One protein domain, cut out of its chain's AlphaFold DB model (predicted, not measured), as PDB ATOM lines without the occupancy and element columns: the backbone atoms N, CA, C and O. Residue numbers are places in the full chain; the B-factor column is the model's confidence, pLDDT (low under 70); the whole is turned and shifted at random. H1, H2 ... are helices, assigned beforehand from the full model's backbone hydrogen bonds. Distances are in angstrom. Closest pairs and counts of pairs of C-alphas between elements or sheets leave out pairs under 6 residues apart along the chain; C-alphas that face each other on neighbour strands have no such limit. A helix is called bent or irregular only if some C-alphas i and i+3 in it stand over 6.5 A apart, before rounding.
ATOM      1  N   LEU A 841     223.639 219.836 189.076       86.62
ATOM      2  CA  LEU A 841     224.732 219.510 188.156       86.62
ATOM      3  C   LEU A 841     224.352 219.783 186.694       86.62
ATOM      4  O   LEU A 841     224.274 218.881 185.862       86.62
ATOM      5  N   ASP A 842     224.169 221.062 186.389       83.12
ATOM      6  CA  ASP A 842     223.838 221.638 185.086       83.12
ATOM      7  C   ASP A 842     224.504 220.962 183.865       83.12
ATOM      8  O   ASP A 842     223.799 220.659 182.897       83.12
ATOM      9  N   PRO A 843     225.824 220.653 183.875       86.44
ATOM     10  CA  PRO A 843     226.486 219.985 182.751       86.44
ATOM     11  C   PRO A 843     225.957 218.580 182.418       86.44
ATOM     12  O   PRO A 843     226.273 218.066 181.348       86.44
ATOM     13  N   MET A 844     225.174 217.955 183.305       89.81
ATOM     14  CA  MET A 844     224.600 216.616 183.118       89.81
ATOM     15  C   MET A 844     223.195 216.623 182.497       89.81
ATOM     16  O   MET A 844     222.607 215.558 182.317       89.81
ATOM     17  N   ALA A 845     222.637 217.782 182.132       89.50
ATOM     18  CA  ALA A 845     221.283 217.860 181.573       89.50
ATOM     19  C   ALA A 845     221.095 216.993 180.310       89.50
ATOM     20  O   ALA A 845     220.078 216.319 180.155       89.50
ATOM     21  N   ASP A 846     222.095 216.946 179.428       90.12
ATOM     22  CA  ASP A 846     222.055 216.106 178.225       90.12
ATOM     23  C   ASP A 846     222.226 214.608 178.530       90.12
ATOM     24  O   ASP A 846     221.708 213.776 177.778       90.12
ATOM     25  N   ASP A 847     222.931 214.263 179.613       92.06
ATOM     26  CA  ASP A 847     223.069 212.886 180.098       92.06
ATOM     27  C   ASP A 847     221.723 212.400 180.675       92.06
ATOM     28  O   ASP A 847     221.246 211.322 180.319       92.06
ATOM     29  N   LEU A 848     221.038 213.230 181.476       91.38
ATOM     30  CA  LEU A 848     219.685 212.941 181.975       91.38
ATOM     31  C   LEU A 848     218.648 212.850 180.845       91.38
ATOM     32  O   LEU A 848     217.746 212.016 180.892       91.38
ATOM     33  N   ALA A 849     218.763 213.687 179.810       90.25
ATOM     34  CA  ALA A 849     217.869 213.640 178.655       90.25
ATOM     35  C   ALA A 849     218.004 212.331 177.860       90.25
ATOM     36  O   ALA A 849     217.017 211.851 177.300       90.25
ATOM     37  N   GLU A 850     219.210 211.764 177.797       91.00
ATOM     38  CA  GLU A 850     219.466 210.450 177.197       91.00
ATOM     39  C   GLU A 850     218.935 209.329 178.086       91.00
ATOM     40  O   GLU A 850     218.162 208.497 177.613       91.00
ATOM     41  N   ALA A 851     219.236 209.389 179.388       89.88
ATOM     42  CA  ALA A 851     218.722 208.444 180.372       89.88
ATOM     43  C   ALA A 851     217.187 208.379 180.344       89.88
ATOM     44  O   ALA A 851     216.626 207.294 180.361       89.88
ATOM     45  N   LEU A 852     216.491 209.510 180.189       90.12
ATOM     46  CA  LEU A 852     215.028 209.555 180.079       90.12
ATOM     47  C   LEU A 852     214.462 208.792 178.872       90.12
ATOM     48  O   LEU A 852     213.368 208.231 178.966       90.12
ATOM     49  N   ILE A 853     215.178 208.770 177.744       86.94
ATOM     50  CA  ILE A 853     214.769 208.013 176.552       86.94
ATOM     51  C   ILE A 853     215.017 206.516 176.763       86.94
ATOM     52  O   ILE A 853     214.192 205.692 176.364       86.94
ATOM     53  N   GLU A 854     216.150 206.169 177.369       88.06
ATOM     54  CA  GLU A 854     216.580 204.784 177.570       88.06
ATOM     55  C   GLU A 854     215.961 204.123 178.813       88.06
ATOM     56  O   GLU A 854     216.026 202.897 178.952       88.06
ATOM     57  N   GLU A 855     215.340 204.911 179.699       90.06
ATOM     58  CA  GLU A 855     214.814 204.447 180.978       90.06
ATOM     59  C   GLU A 855     213.691 203.423 180.780       90.06
ATOM     60  O   GLU A 855     212.631 203.690 180.198       90.06
ATOM     61  N   ARG A 856     213.951 202.226 181.307       84.69
ATOM     62  CA  ARG A 856     213.061 201.066 181.233       84.69
ATOM     63  C   ARG A 856     212.077 201.043 182.396       84.69
ATOM     64  O   ARG A 856     211.009 200.453 182.262       84.69
ATOM     65  N   ASP A 857     212.443 201.653 183.520       86.94
ATOM     66  CA  ASP A 857     211.586 201.770 184.690       86.94
ATOM     67  C   ASP A 857     210.715 203.030 184.590       86.94
ATOM     68  O   ASP A 857     211.159 204.156 184.829       86.94
ATOM     69  N   GLU A 858     209.444 202.838 184.238       85.06
ATOM     70  CA  GLU A 858     208.470 203.930 184.132       85.06
ATOM     71  C   GLU A 858     208.314 204.712 185.450       85.06
ATOM     72  O   GLU A 858     207.972 205.895 185.410       85.06
ATOM     73  N   ALA A 859     208.609 204.105 186.610       86.06
ATOM     74  CA  ALA A 859     208.530 204.780 187.906       86.06
ATOM     75  C   ALA A 859     209.645 205.818 188.119       86.06
ATOM     76  O   ALA A 859     209.473 206.726 188.930       86.06
ATOM     77  N   LEU A 860     210.761 205.725 187.384       88.69
ATOM     78  CA  LEU A 860     211.897 206.650 187.502       88.69
ATOM     79  C   LEU A 860     211.818 207.840 186.538       88.69
ATOM     80  O   LEU A 860     212.464 208.867 186.759       88.69
ATOM     81  N   LYS A 861     210.990 207.751 185.491       89.38
ATOM     82  CA  LYS A 861     210.803 208.847 184.527       89.38
ATOM     83  C   LYS A 861     210.303 210.155 185.156       89.38
ATOM     84  O   LYS A 861     210.805 211.200 184.749       89.38
ATOM     85  N   PRO A 862     209.381 210.163 186.143       87.75
ATOM     86  CA  PRO A 862     209.025 211.385 186.861       87.75
ATOM     87  C   PRO A 862     210.228 212.066 187.523       87.75
ATOM     88  O   PRO A 862     210.365 213.280 187.404       87.75
ATOM     89  N   THR A 863     211.112 211.296 188.169       87.31
ATOM     90  CA  THR A 863     212.320 211.812 188.836       87.31
ATOM     91  C   THR A 863     213.261 212.470 187.833       87.31
ATOM     92  O   THR A 863     213.732 213.579 188.059       87.31
ATOM     93  N   LEU A 864     213.462 211.837 186.677       89.69
ATOM     94  CA  LEU A 864     214.250 212.384 185.570       89.69
ATOM     95  C   LEU A 864     213.663 213.676 184.990       89.69
ATOM     96  O   LEU A 864     214.389 214.642 184.769       89.69
ATOM     97  N   ILE A 865     212.349 213.706 184.743       88.81
ATOM     98  CA  ILE A 865     211.666 214.901 184.231       88.81
ATOM     99  C   ILE A 865     211.772 216.042 185.252       88.81
ATOM    100  O   ILE A 865     212.048 217.177 184.868       88.81
ATOM    101  N   HIS A 866     211.607 215.740 186.544       87.25
ATOM    102  CA  HIS A 866     211.776 216.716 187.618       87.25
ATOM    103  C   HIS A 866     213.198 217.287 187.646       87.25
ATOM    104  O   HIS A 866     213.358 218.508 187.597       87.25
ATOM    105  N   ALA A 867     214.208 216.413 187.619       86.31
ATOM    106  CA  ALA A 867     215.613 216.803 187.610       86.31
ATOM    107  C   ALA A 867     215.952 217.709 186.417       86.31
ATOM    108  O   ALA A 867     216.516 218.788 186.586       86.31
ATOM    109  N   LEU A 868     215.515 217.338 185.209       89.06
ATOM    110  CA  LEU A 868     215.685 218.163 184.007       89.06
ATOM    111  C   LEU A 868     215.032 219.545 184.135       89.06
ATOM    112  O   LEU A 868     215.587 220.535 183.658       89.06
ATOM    113  N   GLY A 869     213.861 219.623 184.770       84.81
ATOM    114  CA  GLY A 869     213.179 220.888 185.027       84.81
ATOM    115  C   GLY A 869     213.943 221.793 185.984       84.81
ATOM    116  O   GLY A 869     214.096 222.984 185.708       84.81
ATOM    117  N   LYS A 870     214.449 221.226 187.082       84.19
ATOM    118  CA  LYS A 870     215.163 221.962 188.130       84.19
ATOM    119  C   LYS A 870     216.544 222.440 187.683       84.19
ATOM    120  O   LYS A 870     216.902 223.572 188.000       84.19
ATOM    121  N   LEU A 871     217.273 221.638 186.898       84.19
ATOM    122  CA  LEU A 871     218.548 222.050 186.291       84.19
ATOM    123  C   LEU A 871     218.391 223.283 185.387       84.19
ATOM    124  O   LEU A 871     219.346 224.006 185.140       84.19
ATOM    125  N   GLY A 872     217.199 223.546 184.838       79.62
ATOM    126  CA  GLY A 872     216.947 224.780 184.085       79.62
ATOM    127  C   GLY A 872     217.689 224.889 182.740       79.62
ATOM    128  O   GLY A 872     217.496 225.860 182.002       79.62
ATOM    129  N   GLN A 873     218.517 223.901 182.393       81.50
ATOM    130  CA  GLN A 873     219.338 223.848 181.187       81.50
ATOM    131  C   GLN A 873     218.485 223.462 179.976       81.50
ATOM    132  O   GLN A 873     218.154 222.298 179.746       81.50
ATOM    133  N   PHE A 874     218.130 224.455 179.157       80.75
ATOM    134  CA  PHE A 874     217.437 224.200 177.898       80.75
ATOM    135  C   PHE A 874     218.433 223.825 176.792       80.75
ATOM    136  O   PHE A 874     219.147 224.683 176.268       80.75
ATOM    137  N   SER A 875     218.416 222.558 176.375       84.44
ATOM    138  CA  SER A 875     219.102 222.073 175.174       84.44
ATOM    139  C   SER A 875     218.102 221.475 174.179       84.44
ATOM    140  O   SER A 875     216.970 221.117 174.522       84.44
ATOM    141  N   ARG A 876     218.519 221.343 172.915       84.31
ATOM    142  CA  ARG A 876     217.705 220.661 171.899       84.31
ATOM    143  C   ARG A 876     217.462 219.196 172.275       84.31
ATOM    144  O   ARG A 876     216.354 218.716 172.085       84.31
ATOM    145  N   LYS A 877     218.465 218.529 172.855       87.12
ATOM    146  CA  LYS A 877     218.368 217.138 173.307       87.12
ATOM    147  C   LYS A 877     217.324 217.003 174.418       87.12
ATOM    148  O   LYS A 877     216.420 216.192 174.282       87.12
ATOM    149  N   VAL A 878     217.364 217.870 175.435       87.06
ATOM    150  CA  VAL A 878     216.359 217.920 176.516       87.06
ATOM    151  C   VAL A 878     214.946 218.132 175.958       87.06
ATOM    152  O   VAL A 878     214.011 217.425 176.331       87.06
ATOM    153  N   ALA A 879     214.782 219.078 175.028       85.38
ATOM    154  CA  ALA A 879     213.484 219.366 174.423       85.38
ATOM    155  C   ALA A 879     212.941 218.187 173.595       85.38
ATOM    156  O   ALA A 879     211.759 217.857 173.712       85.38
ATOM    157  N   ASP A 880     213.791 217.557 172.783       87.50
ATOM    158  CA  ASP A 880     213.422 216.419 171.941       87.50
ATOM    159  C   ASP A 880     213.084 215.188 172.811       87.50
ATOM    160  O   ASP A 880     212.062 214.535 172.579       87.50
ATOM    161  N   SER A 881     213.854 214.929 173.878       87.50
ATOM    162  CA  SER A 881     213.578 213.862 174.852       87.50
ATOM    163  C   SER A 881     212.223 214.045 175.536       87.50
ATOM    164  O   SER A 881     211.399 213.131 175.509       87.50
ATOM    165  N   LEU A 882     211.934 215.235 176.081       87.00
ATOM    166  CA  LEU A 882     210.651 215.528 176.740       87.00
ATOM    167  C   LEU A 882     209.458 215.442 175.770       87.00
ATOM    168  O   LEU A 882     208.374 215.013 176.163       87.00
ATOM    169  N   GLN A 883     209.639 215.807 174.495       84.88
ATOM    170  CA  GLN A 883     208.596 215.672 173.466       84.88
ATOM    171  C   GLN A 883     208.355 214.224 173.032       84.88
ATOM    172  O   GLN A 883     207.236 213.882 172.642       84.88
ATOM    173  N   SER A 884     209.379 213.372 173.093       83.69
ATOM    174  CA  SER A 884     209.275 211.965 172.691       83.69
ATOM    175  C   SER A 884     208.383 211.127 173.626       83.69
ATOM    176  O   SER A 884     207.857 210.081 173.222       83.69
ATOM    177  N   ILE A 885     208.129 211.618 174.847       79.50
ATOM    178  CA  ILE A 885     207.247 210.996 175.843       79.50
ATOM    179  C   ILE A 885     205.792 211.067 175.359       79.50
ATOM    180  O   ILE A 885     205.096 212.073 175.489       79.50
ATOM    181  N   SER A 886     205.329 209.974 174.751       57.88
ATOM    182  CA  SER A 886     204.061 209.941 174.004       57.88
ATOM    183  C   SER A 886     203.050 208.897 174.477       57.88
ATOM    184  O   SER A 886     201.883 208.992 174.103       57.88
ATOM    185  N   ARG A 887     203.462 207.910 175.285       62.06
ATOM    186  CA  ARG A 887     202.621 206.744 175.620       62.06
ATOM    187  C   ARG A 887     201.841 206.874 176.929       62.06
ATOM    188  O   ARG A 887     200.732 206.358 176.999       62.06
ATOM    189  N   ASP A 888     202.375 207.581 177.923       69.38
ATOM    190  CA  ASP A 888     201.712 207.783 179.214       69.38
ATOM    191  C   ASP A 888     201.179 209.217 179.330       69.38
ATOM    192  O   ASP A 888     201.935 210.191 179.320       69.38
ATOM    193  N   SER A 889     199.854 209.340 179.442       75.12
ATOM    194  CA  SER A 889     199.153 210.620 179.581       75.12
ATOM    195  C   SER A 889     199.614 211.457 180.780       75.12
ATOM    196  O   SER A 889     199.650 212.680 180.667       75.12
ATOM    197  N   ARG A 890     200.012 210.830 181.898       78.25
ATOM    198  CA  ARG A 890     200.469 211.533 183.105       78.25
ATOM    199  C   ARG A 890     201.888 212.053 182.932       78.25
ATOM    200  O   ARG A 890     202.125 213.239 183.147       78.25
ATOM    201  N   LEU A 891     202.809 211.205 182.467       81.06
ATOM    202  CA  LEU A 891     204.191 211.618 182.190       81.06
ATOM    203  C   LEU A 891     204.251 212.714 181.126       81.06
ATOM    204  O   LEU A 891     205.066 213.626 181.220       81.06
ATOM    205  N   ARG A 892     203.349 212.664 180.140       82.56
ATOM    206  CA  ARG A 892     203.248 213.682 179.095       82.56
ATOM    207  C   ARG A 892     202.896 215.059 179.647       82.56
ATOM    208  O   ARG A 892     203.459 216.041 179.177       82.56
ATOM    209  N   ILE A 893     201.990 215.140 180.623       83.06
ATOM    210  CA  ILE A 893     201.633 216.414 181.265       83.06
ATOM    211  C   ILE A 893     202.861 216.986 181.973       83.06
ATOM    212  O   ILE A 893     203.271 218.100 181.665       83.06
ATOM    213  N   VAL A 894     203.514 216.183 182.820       85.00
ATOM    214  CA  VAL A 894     204.703 216.620 183.572       85.00
ATOM    215  C   VAL A 894     205.839 217.031 182.624       85.00
ATOM    216  O   VAL A 894     206.488 218.054 182.839       85.00
ATOM    217  N   ALA A 895     206.052 216.292 181.532       86.12
ATOM    218  CA  ALA A 895     207.062 216.618 180.529       86.12
ATOM    219  C   ALA A 895     206.750 217.916 179.764       86.12
ATOM    220  O   ALA A 895     207.658 218.704 179.498       86.12
ATOM    221  N   MET A 896     205.481 218.165 179.422       85.19
ATOM    222  CA  MET A 896     205.062 219.401 178.753       85.19
ATOM    223  C   MET A 896     205.147 220.615 179.673       85.19
ATOM    224  O   MET A 896     205.622 221.664 179.231       85.19
ATOM    225  N   ASP A 897     204.770 220.468 180.940       86.56
ATOM    226  CA  ASP A 897     204.916 221.522 181.944       86.56
ATOM    227  C   ASP A 897     206.390 221.868 182.156       86.56
ATOM    228  O   ASP A 897     206.773 223.038 182.118       86.56
ATOM    229  N   THR A 898     207.241 220.849 182.271       86.88
ATOM    230  CA  THR A 898     208.693 221.022 182.392       86.88
ATOM    231  C   THR A 898     209.271 221.729 181.166       86.88
ATOM    232  O   THR A 898     210.004 222.711 181.286       86.88
ATOM    233  N   LEU A 899     208.886 221.307 179.958       86.75
ATOM    234  CA  LEU A 899     209.328 221.938 178.715       86.75
ATOM    235  C   LEU A 899     208.850 223.393 178.598       86.75
ATOM    236  O   LEU A 899     209.575 224.246 178.077       86.75
ATOM    237  N   HIS A 900     207.644 223.692 179.086       85.50
ATOM    238  CA  HIS A 900     207.137 225.054 179.170       85.50
ATOM    239  C   HIS A 900     207.982 225.900 180.131       85.50
ATOM    240  O   HIS A 900     208.430 226.980 179.740       85.50
ATOM    241  N   GLN A 901     208.262 225.399 181.337       86.00
ATOM    242  CA  GLN A 901     209.092 226.087 182.330       86.00
ATOM    243  C   GLN A 901     210.493 226.392 181.787       86.00
ATOM    244  O   GLN A 901     210.937 227.541 181.857       86.00
ATOM    245  N   LEU A 902     211.147 225.415 181.152       85.56
ATOM    246  CA  LEU A 902     212.472 225.593 180.552       85.56
ATOM    247  C   LEU A 902     212.458 226.624 179.410       85.56
ATOM    248  O   LEU A 902     213.331 227.492 179.344       85.56
ATOM    249  N   ARG A 903     211.438 226.605 178.536       82.69
ATOM    250  CA  ARG A 903     211.277 227.625 177.478       82.69
ATOM    251  C   ARG A 903     211.051 229.023 178.045       82.69
ATOM    252  O   ARG A 903     211.591 229.994 177.515       82.69
ATOM    253  N   VAL A 904     210.254 229.147 179.105       82.88
ATOM    254  CA  VAL A 904     210.016 230.430 179.778       82.88
ATOM    255  C   VAL A 904     211.308 230.945 180.415       82.88
ATOM    256  O   VAL A 904     211.629 232.123 180.246       82.88
ATOM    257  N   ALA A 905     212.074 230.080 181.085       79.94
ATOM    258  CA  ALA A 905     213.373 230.423 181.660       79.94
ATOM    259  C   ALA A 905     214.368 230.896 180.584       79.94
ATOM    260  O   ALA A 905     214.981 231.953 180.737       79.94
ATOM    261  N   GLN A 906     214.442 230.197 179.445       80.75
ATOM    262  CA  GLN A 906     215.279 230.589 178.307       80.75
ATOM    263  C   GLN A 906     214.863 231.945 177.706       80.75
ATOM    264  O   GLN A 906     215.705 232.788 177.402       80.75
ATOM    265  N   MET A 907     213.560 232.203 177.551       76.69
ATOM    266  CA  MET A 907     213.089 233.504 177.060       76.69
ATOM    267  C   MET A 907     213.375 234.644 178.045       76.69
ATOM    268  O   MET A 907     213.595 235.779 177.615       76.69
ATOM    269  N   ARG A 908     213.370 234.368 179.355       74.06
ATOM    270  CA  ARG A 908     213.738 235.347 180.388       74.06
ATOM    271  C   ARG A 908     215.235 235.654 180.366       74.06
ATOM    272  O   ARG A 908     215.585 236.829 180.417       74.06
ATOM    273  N   SER A 909     216.100 234.649 180.211       68.50
ATOM    274  CA  SER A 909     217.553 234.866 180.121       68.50
ATOM    275  C   SER A 909     217.962 235.618 178.849       68.50
ATOM    276  O   SER A 909     218.858 236.455 178.898       68.50
ATOM    277  N   LEU A 910     217.249 235.419 177.732       65.75
ATOM    278  CA  LEU A 910     217.441 236.181 176.488       65.75
ATOM    279  C   LEU A 910     216.985 237.651 176.575       65.75
ATOM    280  O   LEU A 910     217.437 238.471 175.778       65.75
ATOM    281  N   LYS A 911     216.084 237.990 177.508       55.94
ATOM    282  CA  LYS A 911     215.581 239.360 177.734       55.94
ATOM    283  C   LYS A 911     216.364 240.142 178.792       55.94
ATOM    284  O   LYS A 911     216.152 241.349 178.903       55.94
ATOM    285  N   ALA A 912     217.238 239.495 179.561       44.28
ATOM    286  CA  ALA A 912     218.120 240.202 180.480       44.28
ATOM    287  C   ALA A 912     219.142 241.024 179.665       44.28
ATOM    288  O   ALA A 912     219.808 240.455 178.793       44.28
ATOM    289  N   PRO A 913     219.268 242.349 179.884       42.22
ATOM    290  CA  PRO A 913     220.315 243.130 179.239       42.22
ATOM    291  C   PRO A 913     221.664 242.531 179.641       42.22
ATOM    292  O   PRO A 913     221.928 242.334 180.829       42.22
ATOM    293  N   LYS A 914     222.499 242.187 178.655       39.62
ATOM    294  CA  LYS A 914     223.879 241.786 178.940       39.62
ATOM    295  C   LYS A 914     224.586 242.952 179.653       39.62
ATOM    296  O   LYS A 914     224.358 244.088 179.228       39.62
ATOM    297  N   PRO A 915     225.384 242.689 180.705       44.00
ATOM    298  CA  PRO A 915     226.211 243.717 181.330       44.00
ATOM    299  C   PRO A 915     227.196 244.340 180.337       44.00
ATOM    300  O   PRO A 915     227.625 243.626 179.394       44.00
TER     301      PRO A 915
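AT A GLANCE: This is residues 841 to 915 of the 915 residues of an uncharacterized protein of Deltaproteobacteria bacterium CG2_30_63_29 (UniProt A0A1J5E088). Four helices lie nearly side by side in a small compact bundle, diamond-shaped in cross-section: H4 and H1 at opposite corners, H2 and H3 between them. The far end of H4 and the tail, residues 907 to 915, stick out and make the length. The printed part has 75 residues with four named helices in the order H1, H2, H3, H4 and no named strand; its class is all helix. It is compact, with a radius of gyration of the C-alphas of 12.6 A, and spans 45 by 23 by 17 A.

IN THESE COORDINATES: Find C-alpha 889 at (199.153, 210.620, 179.581); from there H4 runs 33.2 A to C-alpha 911 at (215.581, 239.360, 177.734). H2, residues 861 to 871, is 15.4 A long, and H3, residues 876 to 884, 12.1 A. Look for H1, residues 842 to 854, from C-alpha 842 at (223.838, 221.638, 185.086); it is 19.8 A long and irregular, with C-alphas 843 and 846 7.4 A apart.

HOW THE PARTS SIT: Start at H4: it touches H2, closest at the C-alphas of Thr 898 and Gly 869, 5.2 A, at a shallow tilt of 9 degrees, the same way. With residues 892 to 899 alone it touches H3, closest at the C-alphas of Ala 895 and Leu 882, 5.3 A; this hairpin has a shallow tilt of 26 degrees, opposite ways. H1 touches H3, closest at the C-alphas of Ala 849 and Val 878, 5.0 A, the same way. H1 and H2 form a hairpin, closest at the C-alphas of Asp 842 and Leu 871, 5.4 A. H2 and H3 are close but not clearly touching; H1 and H4 are apart. Every O i to N i+4 pair is within hydrogen-bond range in H2, H3 and H4; in H1, 6 of 9 are.

THE WHOLE: The C-alphas of Arg 856 and Pro 915, the two farthest apart, are 44.6 A apart. The printed part has no cut and no long link. Look at residues 886 to 888 and 909 to 915 for pLDDT under 70.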